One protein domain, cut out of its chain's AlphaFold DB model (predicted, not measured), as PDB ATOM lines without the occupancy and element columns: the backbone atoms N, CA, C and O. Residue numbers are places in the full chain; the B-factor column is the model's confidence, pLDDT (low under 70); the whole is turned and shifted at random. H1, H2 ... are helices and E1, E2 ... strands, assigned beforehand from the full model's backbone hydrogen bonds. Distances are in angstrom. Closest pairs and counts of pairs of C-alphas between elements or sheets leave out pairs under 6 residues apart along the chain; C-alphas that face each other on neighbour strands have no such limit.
ATOM      1  N   LYS A   8      -9.864 -32.802 -18.607       93.38
ATOM      2  CA  LYS A   8     -10.444 -34.148 -18.782       93.38
ATOM      3  C   LYS A   8     -10.627 -34.912 -17.476       93.38
ATOM      4  O   LYS A   8     -11.379 -35.880 -17.423       93.38
ATOM      5  N   LYS A   9      -9.868 -34.554 -16.437       93.88
ATOM      6  CA  LYS A   9      -9.822 -35.308 -15.181       93.88
ATOM      7  C   LYS A   9      -9.468 -34.405 -14.011       93.88
ATOM      8  O   LYS A   9      -8.673 -33.483 -14.146       93.88
ATOM      9  N   ALA A  10      -9.997 -34.750 -12.845       91.38
ATOM     10  CA  ALA A  10      -9.703 -34.108 -11.577       91.38
ATOM     11  C   ALA A  10      -9.346 -35.180 -10.532       91.38
ATOM     12  O   ALA A  10      -9.987 -36.232 -10.493       91.38
ATOM     13  N   LYS A  11      -8.298 -34.971  -9.724       90.31
ATOM     14  CA  LYS A  11      -7.924 -35.876  -8.617       90.31
ATOM     15  C   LYS A  11      -7.083 -35.143  -7.568       90.31
ATOM     16  O   LYS A  11      -6.037 -34.590  -7.902       90.31
ATOM     17  N   GLY A  12      -7.478 -35.221  -6.297       89.81
ATOM     18  CA  GLY A  12      -6.780 -34.518  -5.214       89.81
ATOM     19  C   GLY A  12      -6.773 -33.010  -5.466       89.81
ATOM     20  O   GLY A  12      -7.763 -32.471  -5.946       89.81
ATOM     21  N   ALA A  13      -5.660 -32.329  -5.217       91.00
ATOM     22  CA  ALA A  13      -5.523 -30.888  -5.460       91.00
ATOM     23  C   ALA A  13      -5.338 -30.494  -6.944       91.00
ATOM     24  O   ALA A  13      -4.923 -29.371  -7.228       91.00
ATOM     25  N   TYR A  14      -5.570 -31.416  -7.888       92.81
ATOM     26  CA  TYR A  14      -5.170 -31.235  -9.280       92.81
ATOM     27  C   TYR A  14      -6.287 -31.420 -10.298       92.81
ATOM     28  O   TYR A  14      -7.098 -32.350 -10.201       92.81
ATOM     29  N   LEU A  15      -6.208 -30.604 -11.347       93.88
ATOM     30  CA  LEU A  15      -6.848 -30.822 -12.635       93.88
ATOM     31  C   LEU A  15      -5.824 -31.282 -13.672       93.88
ATOM     32  O   LEU A  15      -4.647 -30.933 -13.617       93.88
ATOM     33  N   TYR A  16      -6.294 -32.090 -14.613       93.94
ATOM     34  CA  TYR A  16      -5.514 -32.601 -15.726       93.94
ATOM     35  C   TYR A  16      -6.184 -32.171 -17.020       93.94
ATOM     36  O   TYR A  16      -7.365 -32.474 -17.236       93.94
ATOM     37  N   ASP A  17      -5.443 -31.466 -17.866       94.00
ATOM     38  CA  ASP A  17      -5.941 -31.044 -19.170       94.00
ATOM     39  C   ASP A  17      -6.061 -32.236 -20.144       94.00
ATOM     40  O   ASP A  17      -5.711 -33.382 -19.826       94.00
ATOM     41  N   ILE A  18      -6.558 -31.988 -21.356       93.25
ATOM     42  CA  ILE A  18      -6.647 -33.015 -22.403       93.25
ATOM     43  C   ILE A  18      -5.285 -33.652 -22.741       93.25
ATOM     44  O   ILE A  18      -5.235 -34.858 -23.006       93.25
ATOM     45  N   LYS A  19      -4.182 -32.902 -22.618       92.12
ATOM     46  CA  LYS A  19      -2.800 -33.368 -22.825       92.12
ATOM     47  C   LYS A  19      -2.210 -34.092 -21.607       92.12
ATOM     48  O   LYS A  19      -1.158 -34.711 -21.713       92.12
ATOM     49  N   SER A  20      -2.942 -34.159 -20.494       91.75
ATOM     50  CA  SER A  20      -2.515 -34.712 -19.196       91.75
ATOM     51  C   SER A  20      -1.527 -33.840 -18.416       91.75
ATOM     52  O   SER A  20      -0.948 -34.316 -17.435       91.75
ATOM     53  N   GLU A  21      -1.355 -32.580 -18.800       91.94
ATOM     54  CA  GLU A  21      -0.648 -31.591 -18.000       91.94
ATOM     55  C   GLU A  21      -1.393 -31.356 -16.685       91.94
ATOM     56  O   GLU A  21      -2.624 -31.354 -16.627       91.94
ATOM     57  N   LYS A  22      -0.626 -31.222 -15.601       92.31
ATOM     58  CA  LYS A  22      -1.130 -31.239 -14.227       92.31
ATOM     59  C   LYS A  22      -1.138 -29.828 -13.652       92.31
ATOM     60  O   LYS A  22      -0.069 -29.248 -13.463       92.31
ATOM     61  N   PHE A  23      -2.324 -29.355 -13.284       92.88
ATOM     62  CA  PHE A  23      -2.566 -28.021 -12.750       92.88
ATOM     63  C   PHE A  23      -3.013 -28.083 -11.298       92.88
ATOM     64  O   PHE A  23      -3.958 -28.810 -10.991       92.88
ATOM     65  N   PHE A  24      -2.359 -27.340 -10.404       92.25
ATOM     66  CA  PHE A  24      -2.916 -27.093  -9.071       92.25
ATOM     67  C   PHE A  24      -4.181 -26.248  -9.214       92.25
ATOM     68  O   PHE A  24      -4.155 -25.262  -9.943       92.25
ATOM     69  N   ASP A  25      -5.265 -26.615  -8.531       92.38
ATOM     70  CA  ASP A  25      -6.499 -25.824  -8.540       92.38
ATOM     71  C   ASP A  25      -6.801 -25.250  -7.157       92.38
ATOM     72  O   ASP A  25      -7.085 -25.996  -6.218       92.38
ATOM     73  N   PHE A  26      -6.734 -23.923  -7.050       91.75
ATOM     74  CA  PHE A  26      -7.016 -23.165  -5.831       91.75
ATOM     75  C   PHE A  26      -8.285 -22.325  -5.929       91.75
ATOM     76  O   PHE A  26      -8.538 -21.482  -5.078       91.75
ATOM     77  N   ARG A  27      -9.109 -22.527  -6.954       89.31
ATOM     78  CA  ARG A  27     -10.260 -21.655  -7.206       89.31
ATOM     79  C   ARG A  27     -11.416 -21.880  -6.240       89.31
ATOM     80  O   ARG A  27     -12.092 -20.940  -5.851       89.31
ATOM     81  N   PHE A  28     -11.688 -23.114  -5.842       85.44
ATOM     82  CA  PHE A  28     -12.986 -23.428  -5.243       85.44
ATOM     83  C   PHE A  28     -12.861 -23.918  -3.808       85.44
ATOM     84  O   PHE A  28     -12.134 -24.871  -3.529       85.44
ATOM     85  N   ASN A  29     -13.639 -23.320  -2.904       86.56
ATOM     86  CA  ASN A  29     -13.719 -23.774  -1.521       86.56
ATOM     87  C   ASN A  29     -14.526 -25.080  -1.441       86.56
ATOM     88  O   ASN A  29     -14.241 -25.966  -0.641       86.56
ATOM     89  N   SER A  30     -15.465 -25.289  -2.365       84.19
ATOM     90  CA  SER A  30     -16.116 -26.589  -2.570       84.19
ATOM     91  C   SER A  30     -15.144 -27.754  -2.820       84.19
ATOM     92  O   SER A  30     -15.462 -28.900  -2.495       84.19
ATOM     93  N   ALA A  31     -13.941 -27.481  -3.332       80.62
ATOM     94  CA  ALA A  31     -12.883 -28.468  -3.524       80.62
ATOM     95  C   ALA A  31     -11.949 -28.605  -2.303       80.62
ATOM     96  O   ALA A  31     -10.838 -29.115  -2.438       80.62
ATOM     97  N   ILE A  32     -12.385 -28.208  -1.099       85.94
ATOM     98  CA  ILE A  32     -11.570 -28.225   0.129       85.94
ATOM     99  C   ILE A  32     -10.926 -29.588   0.433       85.94
ATOM    100  O   ILE A  32      -9.844 -29.632   0.999       85.94
ATOM    101  N   PHE A  33     -11.505 -30.720   0.024       87.06
ATOM    102  CA  PHE A  33     -10.894 -32.052   0.207       87.06
ATOM    103  C   PHE A  33     -10.057 -32.548  -0.976       87.06
ATOM    104  O   PHE A  33      -9.555 -33.675  -0.957       87.06
ATOM    105  N   GLY A  34      -9.936 -31.734  -2.019       86.88
ATOM    106  CA  GLY A  34      -9.504 -32.167  -3.333       86.88
ATOM    107  C   GLY A  34     -10.568 -32.993  -4.064       86.88
ATOM    108  O   GLY A  34     -11.528 -33.525  -3.501       86.88
ATOM    109  N   TYR A  35     -10.377 -33.123  -5.369       88.31
ATOM    110  CA  TYR A  35     -11.274 -33.840  -6.258       88.31
ATOM    111  C   TYR A  35     -11.265 -35.349  -6.015       88.31
ATOM    112  O   TYR A  35     -10.225 -35.966  -5.762       88.31
ATOM    113  N   SER A  36     -12.445 -35.956  -6.167       85.38
ATOM    114  CA  SER A  36     -12.665 -37.405  -6.058       85.38
ATOM    115  C   SER A  36     -12.247 -38.009  -4.712       85.38
ATOM    116  O   SER A  36     -11.866 -39.180  -4.650       85.38
ATOM    117  N   PRO A 232      -0.285 -25.091   5.061       87.75
ATOM    118  CA  PRO A 232       1.000 -24.638   4.547       87.75
ATOM    119  C   PRO A 232       0.967 -23.123   4.341       87.75
ATOM    120  O   PRO A 232       0.009 -22.592   3.783       87.75
ATOM    121  N   LYS A 233       2.018 -22.434   4.793       89.25
ATOM    122  CA  LYS A 233       2.207 -21.000   4.556       89.25
ATOM    123  C   LYS A 233       2.881 -20.802   3.204       89.25
ATOM    124  O   LYS A 233       4.041 -21.180   3.039       89.25
ATOM    125  N   LEU A 234       2.157 -20.225   2.258       87.44
ATOM    126  CA  LEU A 234       2.693 -19.778   0.983       87.44
ATOM    127  C   LEU A 234       3.694 -18.650   1.251       87.44
ATOM    128  O   LEU A 234       3.428 -17.743   2.036       87.44
ATOM    129  N   LYS A 235       4.867 -18.732   0.622       83.06
ATOM    130  CA  LYS A 235       5.917 -17.701   0.691       83.06
ATOM    131  C   LYS A 235       6.025 -16.914  -0.616       83.06
ATOM    132  O   LYS A 235       7.080 -16.371  -0.924       83.06
ATOM    133  N   TRP A 236       4.959 -16.925  -1.408       85.75
ATOM    134  CA  TRP A 236       4.902 -16.219  -2.680       85.75
ATOM    135  C   TRP A 236       4.891 -14.715  -2.430       85.75
ATOM    136  O   TRP A 236       4.305 -14.247  -1.449       85.75
ATOM    137  N   LYS A 237       5.570 -13.967  -3.298       82.88
ATOM    138  CA  LYS A 237       5.588 -12.511  -3.208       82.88
ATOM    139  C   LYS A 237       4.172 -11.979  -3.461       82.88
ATOM    140  O   LYS A 237       3.421 -12.583  -4.222       82.88
ATOM    141  N   ASP A 238       3.809 -10.871  -2.819       82.12
ATOM    142  CA  ASP A 238       2.549 -10.160  -3.086       82.12
ATOM    143  C   ASP A 238       1.277 -11.004  -2.817       82.12
ATOM    144  O   ASP A 238       0.205 -10.740  -3.357       82.12
ATOM    145  N   VAL A 239       1.379 -12.015  -1.942       87.69
ATOM    146  CA  VAL A 239       0.258 -12.847  -1.480       87.69
ATOM    147  C   VAL A 239       0.001 -12.604   0.001       87.69
ATOM    148  O   VAL A 239       0.886 -12.772   0.840       87.69
ATOM    149  N   VAL A 240      -1.246 -12.280   0.333       90.62
ATOM    150  CA  VAL A 240      -1.748 -12.310   1.709       90.62
ATOM    151  C   VAL A 240      -2.474 -13.626   1.907       90.62
ATOM    152  O   VAL A 240      -3.387 -13.962   1.155       90.62
ATOM    153  N   GLN A 241      -2.080 -14.365   2.938       92.69
ATOM    154  CA  GLN A 241      -2.717 -15.613   3.325       92.69
ATOM    155  C   GLN A 241      -3.137 -15.545   4.787       92.69
ATOM    156  O   GLN A 241      -2.337 -15.202   5.657       92.69
ATOM    157  N   LYS A 242      -4.356 -16.009   5.064       93.19
ATOM    158  CA  LYS A 242      -4.795 -16.327   6.418       93.19
ATOM    159  C   LYS A 242      -5.537 -17.651   6.411       93.19
ATOM    160  O   LYS A 242      -6.407 -17.881   5.576       93.19
ATOM    161  N   GLY A 243      -5.165 -18.555   7.312       90.62
ATOM    162  CA  GLY A 243      -5.669 -19.924   7.256       90.62
ATOM    163  C   GLY A 243      -5.499 -20.494   5.843       90.62
ATOM    164  O   GLY A 243      -4.395 -20.472   5.289       90.62
ATOM    165  N   ARG A 244      -6.598 -20.983   5.261       91.38
ATOM    166  CA  ARG A 244      -6.624 -21.612   3.927       91.38
ATOM    167  C   ARG A 244      -6.947 -20.662   2.786       91.38
ATOM    168  O   ARG A 244      -6.770 -21.062   1.642       91.38
ATOM    169  N   ILE A 245      -7.430 -19.461   3.084       94.19
ATOM    170  CA  ILE A 245      -7.722 -18.468   2.059       94.19
ATOM    171  C   ILE A 245      -6.475 -17.624   1.806       94.19
ATOM    172  O   ILE A 245      -5.746 -17.257   2.731       94.19
ATOM    173  N   PHE A 246      -6.221 -17.323   0.543       92.94
ATOM    174  CA  PHE A 246      -5.205 -16.369   0.145       92.94
ATOM    175  C   PHE A 246      -5.692 -15.524  -1.026       92.94
ATOM    176  O   PHE A 246      -6.607 -15.899  -1.761       92.94
ATOM    177  N   SER A 247      -5.070 -14.366  -1.170       91.69
ATOM    178  CA  SER A 247      -5.380 -13.374  -2.194       91.69
ATOM    179  C   SER A 247      -4.122 -12.605  -2.563       91.69
ATOM    180  O   SER A 247      -3.175 -12.561  -1.769       91.69
ATOM    181  N   PHE A 248      -4.117 -11.975  -3.727       86.12
ATOM    182  CA  PHE A 248      -3.018 -11.130  -4.169       86.12
ATOM    183  C   PHE A 248      -3.192  -9.716  -3.612       86.12
ATOM    184  O   PHE A 248      -4.313  -9.216  -3.471       86.12
ATOM    185  N   THR A 249      -2.085  -9.070  -3.244       80.06
ATOM    186  CA  THR A 249      -2.090  -7.668  -2.798       80.06
ATOM    187  C   THR A 249      -2.373  -6.718  -3.954       80.06
ATOM    188  O   THR A 249      -3.047  -5.716  -3.747       80.06
ATOM    189  N   ASN A 250      -1.905  -7.058  -5.160       72.06
ATOM    190  CA  ASN A 250      -2.128  -6.316  -6.395       72.06
ATOM    191  C   ASN A 250      -2.625  -7.268  -7.494       72.06
ATOM    192  O   ASN A 250      -2.003  -8.295  -7.765       72.06
ATOM    193  N   GLU A 251      -3.732  -6.912  -8.146       65.81
ATOM    194  CA  GLU A 251      -4.211  -7.588  -9.355       65.81
ATOM    195  C   GLU A 251      -3.365  -7.108 -10.548       65.81
ATOM    196  O   GLU A 251      -3.673  -6.085 -11.157       65.81
ATOM    197  N   ASP A 252      -2.275  -7.817 -10.850       66.31
ATOM    198  CA  ASP A 252      -1.462  -7.597 -12.053       66.31
ATOM    199  C   ASP A 252      -1.598  -8.796 -13.004       66.31
ATOM    200  O   ASP A 252      -1.436  -9.957 -12.602       66.31
ATOM    201  N   ASP A 253      -1.869  -8.517 -14.280       66.75
ATOM    202  CA  ASP A 253      -1.883  -9.515 -15.348       66.75
ATOM    203  C   ASP A 253      -0.556 -10.293 -15.404       66.75
ATOM    204  O   ASP A 253      -0.555 -11.486 -15.720       66.75
ATOM    205  N   GLU A 254       0.575  -9.668 -15.049       75.12
ATOM    206  CA  GLU A 254       1.877 -10.337 -14.970       75.12
ATOM    207  C   GLU A 254       1.871 -11.471 -13.932       75.12
ATOM    208  O   GLU A 254       2.315 -12.584 -14.227       75.12
ATOM    209  N   LEU A 255       1.309 -11.233 -12.741       75.88
ATOM    210  CA  LEU A 255       1.230 -12.227 -11.667       75.88
ATOM    211  C   LEU A 255       0.307 -13.387 -12.060       75.88
ATOM    212  O   LEU A 255       0.684 -14.555 -11.945       75.88
ATOM    213  N   VAL A 256      -0.873 -13.083 -12.608       76.19
ATOM    214  CA  VAL A 256      -1.812 -14.104 -13.106       76.19
ATOM    215  C   VAL A 256      -1.165 -14.958 -14.199       76.19
ATOM    216  O   VAL A 256      -1.338 -16.180 -14.233       76.19
ATOM    217  N   ASN A 257      -0.381 -14.342 -15.085       77.75
ATOM    218  CA  ASN A 257       0.357 -15.061 -16.117       77.75
ATOM    219  C   ASN A 257       1.477 -15.935 -15.531       77.75
ATOM    220  O   ASN A 257       1.642 -17.063 -15.998       77.75
ATOM    221  N   LYS A 258       2.177 -15.501 -14.473       83.50
ATOM    222  CA  LYS A 258       3.150 -16.346 -13.751       83.50
ATOM    223  C   LYS A 258       2.493 -17.566 -13.108       83.50
ATOM    224  O   LYS A 258       3.029 -18.671 -13.215       83.50
ATOM    225  N   PHE A 259       1.310 -17.415 -12.509       85.94
ATOM    226  CA  PHE A 259       0.536 -18.553 -12.000       85.94
ATOM    227  C   PHE A 259       0.187 -19.546 -13.114       85.94
ATOM    228  O   PHE A 259       0.431 -20.747 -12.969       85.94
ATOM    229  N   LYS A 260      -0.293 -19.049 -14.262       81.25
ATOM    230  CA  LYS A 260      -0.581 -19.885 -15.439       81.25
ATOM    231  C   LYS A 260       0.663 -20.625 -15.938       81.25
ATOM    232  O   LYS A 260       0.579 -21.824 -16.174       81.25
ATOM    233  N   GLN A 261       1.810 -19.950 -16.040       84.81
ATOM    234  CA  GLN A 261       3.087 -20.553 -16.455       84.81
ATOM    235  C   GLN A 261       3.574 -21.648 -15.492       84.81
ATOM    236  O   GLN A 261       4.224 -22.599 -15.916       84.81
ATOM    237  N   ASN A 262       3.230 -21.549 -14.205       87.19
ATOM    238  CA  ASN A 262       3.557 -22.552 -13.190       87.19
ATOM    239  C   ASN A 262       2.502 -23.668 -13.059       87.19
ATOM    240  O   ASN A 262       2.579 -24.490 -12.138       87.19
ATOM    241  N   ASN A 263       1.528 -23.727 -13.974       90.44
ATOM    242  CA  ASN A 263       0.389 -24.642 -13.935       90.44
ATOM    243  C   ASN A 263      -0.398 -24.539 -12.620       90.44
ATOM    244  O   ASN A 263      -0.713 -25.541 -11.973       90.44
ATOM    245  N   ILE A 264      -0.711 -23.314 -12.212       90.31
ATOM    246  CA  ILE A 264      -1.557 -23.027 -11.058       90.31
ATOM    247  C   ILE A 264      -2.801 -22.277 -11.536       90.31
ATOM    248  O   ILE A 264      -2.713 -21.283 -12.256       90.31
ATOM    249  N   LEU A 265      -3.969 -22.761 -11.125       91.00
ATOM    250  CA  LEU A 265      -5.263 -22.149 -11.388       91.00
ATOM    251  C   LEU A 265      -5.718 -21.397 -10.143       91.00
ATOM    252  O   LEU A 265      -5.807 -21.966  -9.053       91.00
ATOM    253  N   ILE A 266      -6.029 -20.126 -10.347       89.69
ATOM    254  CA  ILE A 266      -6.469 -19.167  -9.336       89.69
ATOM    255  C   ILE A 266      -7.745 -18.483  -9.829       89.69
ATOM    256  O   ILE A 266      -8.022 -18.459 -11.033       89.69
ATOM    257  N   ASN A 267      -8.552 -17.972  -8.906       87.19
ATOM    258  CA  ASN A 267      -9.689 -17.130  -9.214       87.19
ATOM    259  C   ASN A 267      -9.173 -15.750  -9.586       87.19
ATOM    260  O   ASN A 267      -8.527 -15.111  -8.763       87.19
ATOM    261  N   PRO A 268      -9.495 -15.253 -10.787       76.88
ATOM    262  CA  PRO A 268      -9.205 -13.869 -11.099       76.88
ATOM    263  C   PRO A 268     -10.183 -12.940 -10.363       76.88
ATOM    264  O   PRO A 268      -9.805 -11.839  -9.996       76.88
ATOM    265  N   PHE A 269     -11.440 -13.368 -10.146       75.69
ATOM    266  CA  PHE A 269     -12.467 -12.570  -9.467       75.69
ATOM    267  C   PHE A 269     -13.594 -13.443  -8.864       75.69
ATOM    268  O   PHE A 269     -14.095 -14.316  -9.576       75.69
ATOM    269  N   PRO A 270     -14.062 -13.157  -7.630       80.44
ATOM    270  CA  PRO A 270     -13.322 -12.380  -6.637       80.44
ATOM    271  C   PRO A 270     -11.999 -13.096  -6.360       80.44
ATOM    272  O   PRO A 270     -11.945 -14.323  -6.426       80.44
ATOM    273  N   ASP A 271     -10.937 -12.340  -6.102       86.62
ATOM    274  CA  ASP A 271      -9.595 -12.887  -5.893       86.62
ATOM    275  C   ASP A 271      -9.450 -13.555  -4.508       86.62
ATOM    276  O   ASP A 271      -8.687 -13.140  -3.637       86.62
ATOM    277  N   TYR A 272     -10.272 -14.575  -4.281       92.50
ATOM    278  CA  TYR A 272     -10.227 -15.465  -3.137       92.50
ATOM    279  C   TYR A 272      -9.855 -16.852  -3.618       92.50
ATOM    280  O   TYR A 272     -10.607 -17.487  -4.359       92.50
ATOM    281  N   ASN A 273      -8.697 -17.322  -3.174       92.69
ATOM    282  CA  ASN A 273      -8.138 -18.610  -3.537       92.69
ATOM    283  C   ASN A 273      -7.996 -19.484  -2.292       92.69
ATOM    284  O   ASN A 273      -7.701 -18.989  -1.205       92.69
ATOM    285  N   TYR A 274      -8.189 -20.790  -2.441       92.31
ATOM    286  CA  TYR A 274      -8.280 -21.746  -1.344       92.31
ATOM    287  C   TYR A 274      -7.224 -22.826  -1.456       92.31
ATOM    288  O   TYR A 274      -7.114 -23.518  -2.466       92.31
ATOM    289  N   LEU A 275      -6.501 -23.035  -0.364       91.38
ATOM    290  CA  LEU A 275      -5.637 -24.187  -0.184       91.38
ATOM    291  C   LEU A 275      -6.463 -25.410   0.238       91.38
ATOM    292  O   LEU A 275      -7.099 -25.373   1.301       91.38
ATOM    293  N   PRO A 276      -6.399 -26.526  -0.516       89.19
ATOM    294  CA  PRO A 276      -7.026 -27.771  -0.114       89.19
ATOM    295  C   PRO A 276      -6.556 -28.217   1.268       89.19
ATOM    296  O   PRO A 276      -5.400 -28.063   1.669       89.19
ATOM    297  N   LEU A 277      -7.483 -28.808   2.003       85.44
ATOM    298  CA  LEU A 277      -7.272 -29.375   3.319       85.44
ATOM    299  C   LEU A 277      -6.359 -30.597   3.278       85.44
ATOM    300  O   LEU A 277      -5.550 -30.788   4.183       85.44
ATOM    301  N   ILE A 278      -6.446 -31.376   2.202       83.50
ATOM    302  CA  ILE A 278      -5.612 -32.552   1.982       83.50
ATOM    303  C   ILE A 278      -4.597 -32.227   0.888       83.50
ATOM    304  O   ILE A 278      -4.923 -32.204  -0.297       83.50
ATOM    305  N   LEU A 279      -3.357 -32.000   1.316       85.25
ATOM    306  CA  LEU A 279      -2.186 -31.918   0.452       85.25
ATOM    307  C   LEU A 279      -1.194 -33.002   0.880       85.25
ATOM    308  O   LEU A 279      -0.850 -33.098   2.059       85.25
ATOM    309  N   GLU A 280      -0.743 -33.819  -0.069       84.50
ATOM    310  CA  GLU A 280       0.328 -34.801   0.162       84.50
ATOM    311  C   GLU A 280       1.666 -34.064   0.358       84.50
ATOM    312  O   GLU A 280       1.835 -32.944  -0.130       84.50
ATOM    313  N   ASP A 281       2.636 -34.657   1.056       84.31
ATOM    314  CA  ASP A 281       3.854 -33.923   1.442       84.31
ATOM    315  C   ASP A 281       4.665 -33.432   0.239       84.31
ATOM    316  O   ASP A 281       5.041 -32.263   0.199       84.31
ATOM    317  N   TYR A 282       4.795 -34.238  -0.821       86.62
ATOM    318  CA  TYR A 282       5.431 -33.778  -2.062       86.62
ATOM    319  C   TYR A 282       4.668 -32.615  -2.728       86.62
ATOM    320  O   TYR A 282       5.259 -31.818  -3.458       86.62
ATOM    321  N   GLN A 283       3.349 -32.504  -2.511       87.94
ATOM    322  CA  GLN A 283       2.545 -31.392  -3.027       87.94
ATOM    323  C   GLN A 283       2.847 -30.124  -2.232       87.94
ATOM    324  O   GLN A 283       3.053 -29.076  -2.837       87.94
ATOM    325  N   LYS A 284       2.940 -30.231  -0.900       87.50
ATOM    326  CA  LYS A 284       3.365 -29.125  -0.029       87.50
ATOM    327  C   LYS A 284       4.770 -28.660  -0.397       87.50
ATOM    328  O   LYS A 284       4.973 -27.474  -0.620       87.50
ATOM    329  N   GLU A 285       5.720 -29.585  -0.526       86.12
ATOM    330  CA  GLU A 285       7.092 -29.264  -0.929       86.12
ATOM    331  C   GLU A 285       7.142 -28.555  -2.278       86.12
ATOM    332  O   GLU A 285       7.852 -27.561  -2.422       86.12
ATOM    333  N   ARG A 286       6.376 -29.040  -3.264       84.81
ATOM    334  CA  ARG A 286       6.291 -28.387  -4.569       84.81
ATOM    335  C   ARG A 286       5.742 -26.970  -4.433       84.81
ATOM    336  O   ARG A 286       6.347 -26.069  -4.991       84.81
ATOM    337  N   LEU A 287       4.665 -26.755  -3.677       85.06
ATOM    338  CA  LEU A 287       4.086 -25.418  -3.480       85.06
ATOM    339  C   LEU A 287       5.060 -24.435  -2.833       85.06
ATOM    340  O   LEU A 287       5.127 -23.281  -3.246       85.06
ATOM    341  N   LEU A 288       5.846 -24.909  -1.866       84.69
ATOM    342  CA  LEU A 288       6.840 -24.098  -1.163       84.69
ATOM    343  C   LEU A 288       8.077 -23.771  -2.013       84.69
ATOM    344  O   LEU A 288       8.797 -22.835  -1.680       84.69
ATOM    345  N   LYS A 289       8.339 -24.538  -3.078       82.75
ATOM    346  CA  LYS A 289       9.450 -24.317  -4.019       82.75
ATOM    347  C   LYS A 289       9.072 -23.428  -5.206       82.75
ATOM    348  O   LYS A 289       9.963 -22.989  -5.928       82.75
ATOM    349  N   ILE A 290       7.780 -23.196  -5.443       79.62
ATOM    350  CA  ILE A 290       7.325 -22.309  -6.516       79.62
ATOM    351  C   ILE A 290       7.638 -20.869  -6.104       79.62
ATOM    352  O   ILE A 290       7.110 -20.385  -5.105       79.62
TER     353      ILE A 290
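Overview. This is residues 8 to 36 and 232 to 290 of the 292 residues of an uncharacterized protein of Spirochaetes bacterium ADurb.Bin133 (UniProt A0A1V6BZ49). A small three-stranded sheet, E1 to E3, and a two-stranded hairpin, E4 and E5, stand at two ends of a rounded body, and a long stretch with no named element, residues 262 to 280, runs between them, tied to E3 and to E5 by short strand-like pairings. Two short helices, H1 and H2, lie at either end of this stretch, each away from the three-stranded sheet. The printed part has 88 residues, with the named elements in the order E1 E2 E3 E4 E5 H1 H2; these hold 38 residues, under half, and the class is mixed, helices and strands. Both sheets are antiparallel, in the orders E1 - E2 - E3 and E4 - E5. The whole is compact, with a radius of gyration of the C-alphas of 12.3 A and spans of 32 by 26 by 25 A.

Arrangement. E1, residues 8 to 11, E2, residues 14 to 17, and E3, residues 22 to 25, form a meander, each strand the antiparallel neighbour of the one before. The hairpin E1 and E2 has an angle of 166 degrees between directions; N 16 and O 9 are 2.8 A apart, within hydrogen-bond range. In the hairpin E2 and E3, at 131 degrees, N 23 and O 15 are 2.8 A apart, also within range. E1 and E3 are the edge strands. Residues 24 to 25 of E3 pair in parallel with residues 264 to 265. Residues 273 to 274 pair antiparallel with residues 245 to 246 of E5, residues 245 to 248. E5 forms a hairpin with E4, residues 239 to 242, at 160 degrees; N 240 and O 247 are 2.9 A apart, within range. H1, residues 253 to 261, is not on the sheet of E1, E2 and E3, but only just, with 4 pairs of C-alphas within 10 A. H2, residues 281 to 289, is not on it either, with 3 such pairs, and is apart from H1. In H1 and H2 every O i to N i+4 pair is within hydrogen-bond range.

Along the chain. E1 begins at C-alpha 8, (-10.444, -34.148, -18.782), and is 10.6 A long; E2 is 9.9 A and E3 9.5 A. E4 begins at C-alpha 239, (0.258, -12.847, -1.480), and is 10.0 A long; E5 is 10.7 A. H1 is 12.2 A long. H2 is 12.4 A long and ends at C-alpha 289, (9.450, -24.317, -4.019).

Size, cuts and confidence. The two C-alphas farthest apart, those of Lys 19 and Lys 242, are 33.9 A apart. Residues 37 to 231 are not printed, and C-alphas 36 and 232 are 21.5 A apart across this cut, which lies in the link from E3 to E4. The link from H1 to H2 is long, with 19 residues. Mean pLDDT of the printed part is 86.6; residues 251 to 253 are under 70.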